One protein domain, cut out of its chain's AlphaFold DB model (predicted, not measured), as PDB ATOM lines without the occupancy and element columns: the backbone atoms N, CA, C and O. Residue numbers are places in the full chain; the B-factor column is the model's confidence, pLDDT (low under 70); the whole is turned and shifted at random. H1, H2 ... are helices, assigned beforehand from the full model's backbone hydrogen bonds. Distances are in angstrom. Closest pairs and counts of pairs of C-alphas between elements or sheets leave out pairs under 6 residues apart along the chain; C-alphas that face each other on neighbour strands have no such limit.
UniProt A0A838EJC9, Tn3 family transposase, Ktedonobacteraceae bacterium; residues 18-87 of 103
ATOM      1  N   ARG A  18     262.243 217.339 187.448       82.31
ATOM      2  CA  ARG A  18     261.278 216.862 186.446       82.31
ATOM      3  C   ARG A  18     261.548 215.414 186.044       82.31
ATOM      4  O   ARG A  18     260.606 214.641 185.923       82.31
ATOM      5  N   GLU A  19     262.815 215.045 185.905       85.75
ATOM      6  CA  GLU A  19     263.245 213.683 185.587       85.75
ATOM      7  C   GLU A  19     262.807 212.672 186.662       85.75
ATOM      8  O   GLU A  19     262.216 211.638 186.351       85.75
ATOM      9  N   THR A  20     262.987 213.013 187.940       88.44
ATOM     10  CA  THR A  20     262.543 212.186 189.070       88.44
ATOM     11  C   THR A  20     261.027 212.006 189.071       88.44
ATOM     12  O   THR A  20     260.532 210.898 189.294       88.44
ATOM     13  N   LEU A  21     260.271 213.073 188.794       87.56
ATOM     14  CA  LEU A  21     258.817 212.992 188.670       87.56
ATOM     15  C   LEU A  21     258.403 212.102 187.491       87.56
ATOM     16  O   LEU A  21     257.556 211.229 187.659       87.56
ATOM     17  N   GLN A  22     259.014 212.288 186.319       88.06
ATOM     18  CA  GLN A  22     258.728 211.496 185.122       88.06
ATOM     19  C   GLN A  22     258.998 210.009 185.353       88.06
ATOM     20  O   GLN A  22     258.139 209.185 185.041       88.06
ATOM     21  N   LYS A  23     260.129 209.664 185.980       90.50
ATOM     22  CA  LYS A  23     260.453 208.281 186.351       90.50
ATOM     23  C   LYS A  23     259.382 207.681 187.264       90.50
ATOM     24  O   LYS A  23     258.869 206.598 186.991       90.50
ATOM     25  N   ARG A  24     258.995 208.399 188.325       92.19
ATOM     26  CA  ARG A  24     257.961 207.949 189.275       92.19
ATOM     27  C   ARG A  24     256.599 207.780 188.604       92.19
ATOM     28  O   ARG A  24     255.912 206.800 188.875       92.19
ATOM     29  N   LEU A  25     256.215 208.699 187.718       90.44
ATOM     30  CA  LEU A  25     254.978 208.600 186.938       90.44
ATOM     31  C   LEU A  25     254.989 207.376 186.022       90.44
ATOM     32  O   LEU A  25     254.013 206.630 186.009       90.44
ATOM     33  N   LEU A  26     256.093 207.135 185.314       90.94
ATOM     34  CA  LEU A  26     256.244 205.983 184.428       90.94
ATOM     35  C   LEU A  26     256.121 204.665 185.203       90.94
ATOM     36  O   LEU A  26     255.344 203.797 184.814       90.94
ATOM     37  N   LEU A  27     256.816 204.543 186.338       92.50
ATOM     38  CA  LEU A  27     256.726 203.370 187.212       92.50
ATOM     39  C   LEU A  27     255.306 203.182 187.762       92.50
ATOM     40  O   LEU A  27     254.784 202.071 187.758       92.50
ATOM     41  N   CYS A  28     254.645 204.258 188.195       91.56
ATOM     42  CA  CYS A  28     253.262 204.184 188.659       91.56
ATOM     43  C   CYS A  28     252.306 203.698 187.567       91.56
ATOM     44  O   CYS A  28     251.477 202.830 187.831       91.56
ATOM     45  N   LEU A  29     252.416 204.238 186.354       89.44
ATOM     46  CA  LEU A  29     251.575 203.848 185.224       89.44
ATOM     47  C   LEU A  29     251.844 202.411 184.796       89.44
ATOM     48  O   LEU A  29     250.892 201.666 184.585       89.44
ATOM     49  N   TYR A  30     253.112 202.003 184.749       89.88
ATOM     50  CA  TYR A  30     253.494 200.623 184.483       89.88
ATOM     51  C   TYR A  30     252.863 199.685 185.515       89.88
ATOM     52  O   TYR A  30     252.101 198.800 185.149       89.88
ATOM     53  N   GLY A  31     253.056 199.944 186.811       91.31
ATOM     54  CA  GLY A  31     252.507 199.099 187.873       91.31
ATOM     55  C   GLY A  31     250.983 199.033 187.922       91.31
ATOM     56  O   GLY A  31     250.443 198.013 188.352       91.31
ATOM     57  N   LEU A  32     250.298 200.103 187.504       87.75
ATOM     58  CA  LEU A  32     248.841 200.137 187.363       87.75
ATOM     59  C   LEU A  32     248.370 199.401 186.102       87.75
ATOM     60  O   LEU A  32     247.352 198.723 186.156       87.75
ATOM     61  N   GLY A  33     249.092 199.533 184.988       84.75
ATOM     62  CA  GLY A  33     248.727 198.943 183.700       84.75
ATOM     63  C   GLY A  33     249.028 197.448 183.597       84.75
ATOM     64  O   GLY A  33     248.257 196.713 182.990       84.75
ATOM     65  N   THR A  34     250.112 196.974 184.216       89.44
ATOM     66  CA  THR A  34     250.530 195.560 184.179       89.44
ATOM     67  C   THR A  34     250.026 194.741 185.363       89.44
ATOM     68  O   THR A  34     250.327 193.555 185.463       89.44
ATOM     69  N   ASN A  35     249.300 195.364 186.295       88.56
ATOM     70  CA  ASN A  35     248.887 194.767 187.570       88.56
ATOM     71  C   ASN A  35     250.053 194.282 188.461       88.56
ATOM     72  O   ASN A  35     249.824 193.576 189.439       88.56
ATOM     73  N   THR A  36     251.300 194.685 188.180       90.88
ATOM     74  CA  THR A  36     252.476 194.349 189.009       90.88
ATOM     75  C   THR A  36     252.403 194.998 190.398       90.88
ATOM     76  O   THR A  36     252.917 194.461 191.379       90.88
ATOM     77  N   GLY A  37     251.735 196.152 190.503       89.38
ATOM     78  CA  GLY A  37     251.579 196.887 191.754       89.38
ATOM     79  C   GLY A  37     252.833 197.658 192.190       89.38
ATOM     80  O   GLY A  37     253.972 197.322 191.871       89.38
ATOM     81  N   LEU A  38     252.625 198.727 192.969       91.44
ATOM     82  CA  LEU A  38     253.694 199.673 193.331       91.44
ATOM     83  C   LEU A  38     254.750 199.088 194.284       91.44
ATOM     84  O   LEU A  38     255.890 199.540 194.278       91.44
ATOM     85  N   LYS A  39     254.391 198.094 195.112       91.31
ATOM     86  CA  LYS A  39     255.328 197.466 196.062       91.31
ATOM     87  C   LYS A  39     256.427 196.681 195.346       91.31
ATOM     88  O   LYS A  39     257.589 196.816 195.701       91.31
ATOM     89  N   HIS A  40     256.060 195.900 194.330       89.88
ATOM     90  CA  HIS A  40     257.029 195.136 193.547       89.88
ATOM     91  C   HIS A  40     257.980 196.053 192.773       89.88
ATOM     92  O   HIS A  40     259.178 195.799 192.747       89.88
ATOM     93  N   LEU A  41     257.471 197.154 192.213       90.94
ATOM     94  CA  LEU A  41     258.295 198.117 191.474       90.94
ATOM     95  C   LEU A  41     259.273 198.882 192.356       90.94
ATOM     96  O   LEU A  41     260.421 199.057 191.968       90.94
ATOM     97  N   ALA A  42     258.847 199.284 193.554       90.56
ATOM     98  CA  ALA A  42     259.739 199.920 194.518       90.56
ATOM     99  C   ALA A  42     260.893 199.004 194.961       90.56
ATOM    100  O   ALA A  42     261.967 199.489 195.282       90.56
ATOM    101  N   ASN A  43     260.684 197.684 194.966       89.00
ATOM    102  CA  ASN A  43     261.747 196.729 195.284       89.00
ATOM    103  C   ASN A  43     262.681 196.459 194.093       89.00
ATOM    104  O   ASN A  43     263.803 196.006 194.297       89.00
ATOM    105  N   ALA A  44     262.219 196.699 192.863       85.06
ATOM    106  CA  ALA A  44     262.991 196.477 191.642       85.06
ATOM    107  C   ALA A  44     263.860 197.686 191.243       85.06
ATOM    108  O   ALA A  44     264.831 197.516 190.511       85.06
ATOM    109  N   ASP A  45     263.530 198.894 191.711       86.38
ATOM    110  CA  ASP A  45     264.271 200.126 191.422       86.38
ATOM    111  C   ASP A  45     264.975 200.670 192.673       86.38
ATOM    112  O   ASP A  45     264.332 201.141 193.607       86.38
ATOM    113  N   LEU A  46     266.310 200.688 192.663       78.69
ATOM    114  CA  LEU A  46     267.137 201.144 193.793       78.69
ATOM    115  C   LEU A  46     266.973 202.642 194.124       78.69
ATOM    116  O   LEU A  46     267.394 203.085 195.189       78.69
ATOM    117  N   GLY A  47     266.389 203.432 193.217       84.12
ATOM    118  CA  GLY A  47     266.266 204.887 193.350       84.12
ATOM    119  C   GLY A  47     264.883 205.402 193.752       84.12
ATOM    120  O   GLY A  47     264.716 206.617 193.870       84.12
ATOM    121  N   THR A  48     263.885 204.529 193.927       89.31
ATOM    122  CA  THR A  48     262.508 204.956 194.207       89.31
ATOM    123  C   THR A  48     261.870 204.099 195.286       89.31
ATOM    124  O   THR A  48     261.711 202.892 195.132       89.31
ATOM    125  N   THR A  49     261.416 204.724 196.372       92.81
ATOM    126  CA  THR A  49     260.752 203.992 197.452       92.81
ATOM    127  C   THR A  49     259.265 203.771 197.165       92.81
ATOM    128  O   THR A  49     258.628 204.465 196.368       92.81
ATOM    129  N   TYR A  50     258.647 202.838 197.890       93.25
ATOM    130  CA  TYR A  50     257.198 202.640 197.814       93.25
ATOM    131  C   TYR A  50     256.416 203.901 198.219       93.25
ATOM    132  O   TYR A  50     255.361 204.186 197.647       93.25
ATOM    133  N   GLN A  51     256.924 204.666 199.190       92.50
ATOM    134  CA  GLN A  51     256.296 205.914 199.627       92.50
ATOM    135  C   GLN A  51     256.332 206.970 198.520       92.50
ATOM    136  O   GLN A  51     255.314 207.621 198.288       92.50
ATOM    137  N   ASP A  52     257.437 207.062 197.779       91.62
ATOM    138  CA  ASP A  52     257.572 207.960 196.631       91.62
ATOM    139  C   ASP A  52     256.544 207.658 195.536       91.62
ATOM    140  O   ASP A  52     255.872 208.567 195.044       91.62
ATOM    141  N   LEU A  53     256.385 206.379 195.174       92.56
ATOM    142  CA  LEU A  53     255.400 205.948 194.176       92.56
ATOM    143  C   LEU A  53     253.968 206.174 194.666       92.56
ATOM    144  O   LEU A  53     253.113 206.653 193.919       92.56
ATOM    145  N   ARG A  54     253.689 205.868 195.937       93.06
ATOM    146  CA  ARG A  54     252.373 206.107 196.537       93.06
ATOM    147  C   ARG A  54     252.024 207.596 196.521       93.06
ATOM    148  O   ARG A  54     250.908 207.936 196.126       93.06
ATOM    149  N   TYR A  55     252.966 208.454 196.907       90.62
ATOM    150  CA  TYR A  55     252.802 209.904 196.887       90.62
ATOM    151  C   TYR A  55     252.564 210.402 195.460       90.62
ATOM    152  O   TYR A  55     251.539 211.036 195.203       90.62
ATOM    153  N   ALA A  56     253.426 210.018 194.512       89.56
ATOM    154  CA  ALA A  56     253.301 210.401 193.109       89.56
ATOM    155  C   ALA A  56     251.939 209.998 192.521       89.56
ATOM    156  O   ALA A  56     251.256 210.817 191.907       89.56
ATOM    157  N   ARG A  57     251.485 208.767 192.783       89.94
ATOM    158  CA  ARG A  57     250.156 208.305 192.369       89.94
ATOM    159  C   ARG A  57     249.048 209.188 192.942       89.94
ATOM    160  O   ARG A  57     248.207 209.650 192.183       89.94
ATOM    161  N   SER A  58     249.018 209.410 194.258       88.81
ATOM    162  CA  SER A  58     247.939 210.190 194.889       88.81
ATOM    163  C   SER A  58     247.902 211.652 194.449       88.81
ATOM    164  O   SER A  58     246.840 212.266 194.437       88.81
ATOM    165  N   ARG A  59     249.070 212.201 194.115       86.56
ATOM    166  CA  ARG A  59     249.276 213.626 193.878       86.56
ATOM    167  C   ARG A  59     249.076 214.027 192.420       86.56
ATOM    168  O   ARG A  59     248.640 215.146 192.173       86.56
ATOM    169  N   TYR A  60     249.434 213.141 191.490       83.94
ATOM    170  CA  TYR A  60     249.502 213.460 190.065       83.94
ATOM    171  C   TYR A  60     248.605 212.580 189.195       83.94
ATOM    172  O   TYR A  60     248.319 212.973 188.075       83.94
ATOM    173  N   ILE A  61     248.163 211.400 189.655       86.62
ATOM    174  CA  ILE A  61     247.338 210.494 188.842       86.62
ATOM    175  C   ILE A  61     245.868 210.648 189.232       86.62
ATOM    176  O   ILE A  61     245.370 209.997 190.154       86.62
ATOM    177  N   HIS A  62     245.153 211.478 188.475       88.62
ATOM    178  CA  HIS A  62     243.698 211.592 188.544       88.62
ATOM    179  C   HIS A  62     243.023 210.864 187.375       88.62
ATOM    180  O   HIS A  62     243.588 210.729 186.290       88.62
ATOM    181  N   LYS A  63     241.785 210.392 187.582       85.38
ATOM    182  CA  LYS A  63     241.037 209.590 186.592       85.38
ATOM    183  C   LYS A  63     240.930 210.289 185.232       85.38
ATOM    184  O   LYS A  63     241.011 209.640 184.197       85.38
ATOM    185  N   GLU A  64     240.718 211.599 185.230       83.94
ATOM    186  CA  GLU A  64     240.602 212.398 184.009       83.94
ATOM    187  C   GLU A  64     241.937 212.540 183.272       83.94
ATOM    188  O   GLU A  64     242.018 212.194 182.097       83.94
ATOM    189  N   GLN A  65     243.000 212.920 183.984       81.94
ATOM    190  CA  GLN A  65     244.354 213.012 183.428       81.94
ATOM    191  C   GLN A  65     244.829 211.672 182.861       81.94
ATOM    192  O   GLN A  65     245.403 211.630 181.778       81.94
ATOM    193  N   LEU A  66     244.522 210.565 183.545       83.31
ATOM    194  CA  LEU A  66     244.857 209.226 183.072       83.31
ATOM    195  C   LEU A  66     244.141 208.884 181.760       83.31
ATOM    196  O   LEU A  66     244.774 208.368 180.844       83.31
ATOM    197  N   ARG A  67     242.841 209.195 181.636       84.81
ATOM    198  CA  ARG A  67     242.108 208.983 180.376       84.81
ATOM    199  C   ARG A  67     242.686 209.821 179.241       84.81
ATOM    200  O   ARG A  67     242.883 209.290 178.153       84.81
ATOM    201  N   ASN A  68     242.995 211.088 179.504       84.56
ATOM    202  CA  ASN A  68     243.596 211.976 178.510       84.56
ATOM    203  C   ASN A  68     244.978 211.474 178.073       84.56
ATOM    204  O   ASN A  68     245.281 211.481 176.885       84.56
ATOM    205  N   ALA A  69     245.787 210.975 179.012       83.31
ATOM    206  CA  ALA A  69     247.089 210.393 178.710       83.31
ATOM    207  C   ALA A  69     246.977 209.133 177.850       83.31
ATOM    208  O   ALA A  69     247.687 209.014 176.855       83.31
ATOM    209  N   ILE A  70     246.049 208.231 178.179       84.38
ATOM    210  CA  ILE A  70     245.779 207.038 177.367       84.38
ATOM    211  C   ILE A  70     245.340 207.442 175.955       84.38
ATOM    212  O   ILE A  70     245.879 206.917 174.985       84.38
ATOM    213  N   ALA A  71     244.413 208.397 175.828       85.94
ATOM    214  CA  ALA A  71     243.945 208.878 174.532       85.94
ATOM    215  C   ALA A  71     245.080 209.497 173.704       85.94
ATOM    216  O   ALA A  71     245.202 209.207 172.517       85.94
ATOM    217  N   GLN A  72     245.948 210.304 174.321       86.50
ATOM    218  CA  GLN A  72     247.084 210.912 173.631       86.50
ATOM    219  C   GLN A  72     248.086 209.862 173.138       86.50
ATOM    220  O   GLN A  72     248.537 209.948 171.998       86.50
ATOM    221  N   VAL A  73     248.409 208.861 173.963       84.69
ATOM    222  CA  VAL A  73     249.309 207.764 173.574       84.69
ATOM    223  C   VAL A  73     248.688 206.923 172.458       84.69
ATOM    224  O   VAL A  73     249.358 206.658 171.467       84.69
ATOM    225  N   ALA A  74     247.409 206.557 172.570       86.19
ATOM    226  CA  ALA A  74     246.706 205.806 171.533       86.19
ATOM    227  C   ALA A  74     246.673 206.571 170.202       86.19
ATOM    228  O   ALA A  74     247.031 206.021 169.165       86.19
ATOM    229  N   ASN A  75     246.334 207.863 170.236       87.94
ATOM    230  CA  ASN A  75     246.337 208.717 169.050       87.94
ATOM    231  C   ASN A  75     247.734 208.830 168.426       87.94
ATOM    232  O   ASN A  75     247.853 208.806 167.204       87.94
ATOM    233  N   ALA A  76     248.789 208.923 169.242       85.62
ATOM    234  CA  ALA A  76     250.164 208.949 168.753       85.62
ATOM    235  C   ALA A  76     250.571 207.619 168.097       85.62
ATOM    236  O   ALA A  76     251.190 207.636 167.036       85.62
ATOM    237  N   ILE A  77     250.182 206.478 168.678       85.88
ATOM    238  CA  ILE A  77     250.413 205.148 168.091       85.88
ATOM    239  C   ILE A  77     249.689 205.026 166.750       85.88
ATOM    240  O   ILE A  77     250.303 204.634 165.762       85.88
ATOM    241  N   PHE A  78     248.410 205.404 166.686       85.44
ATOM    242  CA  PHE A  78     247.651 205.368 165.436       85.44
ATOM    243  C   PHE A  78     248.232 206.301 164.376       85.44
ATOM    244  O   PHE A  78     248.264 205.941 163.205       85.44
ATOM    245  N   ALA A  79     248.715 207.484 164.764       85.56
ATOM    246  CA  ALA A  79     249.384 208.394 163.842       85.56
ATOM    247  C   ALA A  79     250.695 207.802 163.300       85.56
ATOM    248  O   ALA A  79     250.948 207.915 162.105       85.56
ATOM    249  N   ALA A  80     251.488 207.139 164.148       85.06
ATOM    250  CA  ALA A  80     252.722 206.469 163.738       85.06
ATOM    251  C   ALA A  80     252.449 205.286 162.795       85.06
ATOM    252  O   ALA A  80     253.061 205.201 161.738       85.06
ATOM    253  N   GLN A  81     251.471 204.435 163.120       76.19
ATOM    254  CA  GLN A  81     251.039 203.344 162.240       76.19
ATOM    255  C   GLN A  81     250.486 203.868 160.917       76.19
ATOM    256  O   GLN A  81     250.755 203.308 159.862       76.19
ATOM    257  N   LYS A  82     249.716 204.961 160.952       73.81
ATOM    258  CA  LYS A  82     249.221 205.592 159.731       73.81
ATOM    259  C   LYS A  82     250.375 206.127 158.887       73.81
ATOM    260  O   LYS A  82     250.304 205.982 157.683       73.81
ATOM    261  N   ALA A  83     251.417 206.709 159.474       72.94
ATOM    262  CA  ALA A  83     252.597 207.117 158.716       72.94
ATOM    263  C   ALA A  83     253.300 205.908 158.074       72.94
ATOM    264  O   ALA A  83     253.521 205.921 156.874       72.94
ATOM    265  N   GLU A  84     253.536 204.833 158.828       69.31
ATOM    266  CA  GLU A  84     254.183 203.608 158.330       69.31
ATOM    267  C   GLU A  84     253.393 202.915 157.205       69.31
ATOM    268  O   GLU A  84     253.972 202.437 156.237       69.31
ATOM    269  N   ILE A  85     252.059 202.886 157.297       65.88
ATOM    270  CA  ILE A  85     251.198 202.301 156.257       65.88
ATOM    271  C   ILE A  85     251.096 203.220 155.028       65.88
ATOM    272  O   ILE A  85     250.880 202.734 153.920       65.88
ATOM    273  N   TRP A  86     251.190 204.539 155.216       63.94
ATOM    274  CA  TRP A  86     250.905 205.533 154.173       63.94
ATOM    275  C   TRP A  86     252.136 206.260 153.622       63.94
ATOM    276  O   TRP A  86     251.969 207.174 152.807       63.94
ATOM    277  N   GLU A  87     253.352 205.882 154.023       46.84
ATOM    278  CA  GLU A  87     254.582 206.357 153.387       46.84
ATOM    279  C   GLU A  87     254.568 205.940 151.898       46.84
ATOM    280  O   GLU A  87     254.593 204.764 151.556       46.84
TER     281      GLU A  87
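What this domain is: This is residues 18 to 87 of the 103 residues of the protein "Tn3 family transposase" of Ktedonobacteraceae bacterium (UniProt A0A838EJC9). Three crossed helices, H1, H2 and H3, make a small compact head, and the long helix H4 is an arm whose residues 67 to 86 stick out. The 70 printed residues have four named helices, H1 to H4 in chain order, and no named strand: all helix. The whole is loose, radius of gyration of the C-alphas 14.6 A, spanning 45 by 25 by 25 A.

Where its parts are: H1, residues 18 to 33, begins at C-alpha 18 (261.278, 216.862, 186.446) and measures 22.0 A from first to last C-alpha. H2, residues 38 to 44, measures 10.0 A; H3, residues 50 to 60, 15.4 A. H4, residues 63 to 86, measures 34.1 A, ending at C-alpha 86 (250.905, 205.533, 154.173).

How they stand to each other: H1 touches H2 with residues 27 to 32 alone, closest C-alphas Gly 31 and Leu 38, 5.6 A, at a steep tilt of 65 degrees. H1 touches H3 with residues 21 to 28 alone, closest C-alphas Arg 24 and Leu 53, 5.9 A, about perpendicular at 86 degrees. H2 touches H3, closest C-alphas Ala 42 and Tyr 50, 5.0 A. H4 is apart from H1, H2 and H3. In the four helices every O i to N i+4 pair is within hydrogen-bond range.

The domain as a whole: The C-alphas farthest apart, Gln 51 and Glu 87, are 46.3 A apart. The printed part has no cut, and its three links are tight. Residues 84 to 87 have pLDDT under 70.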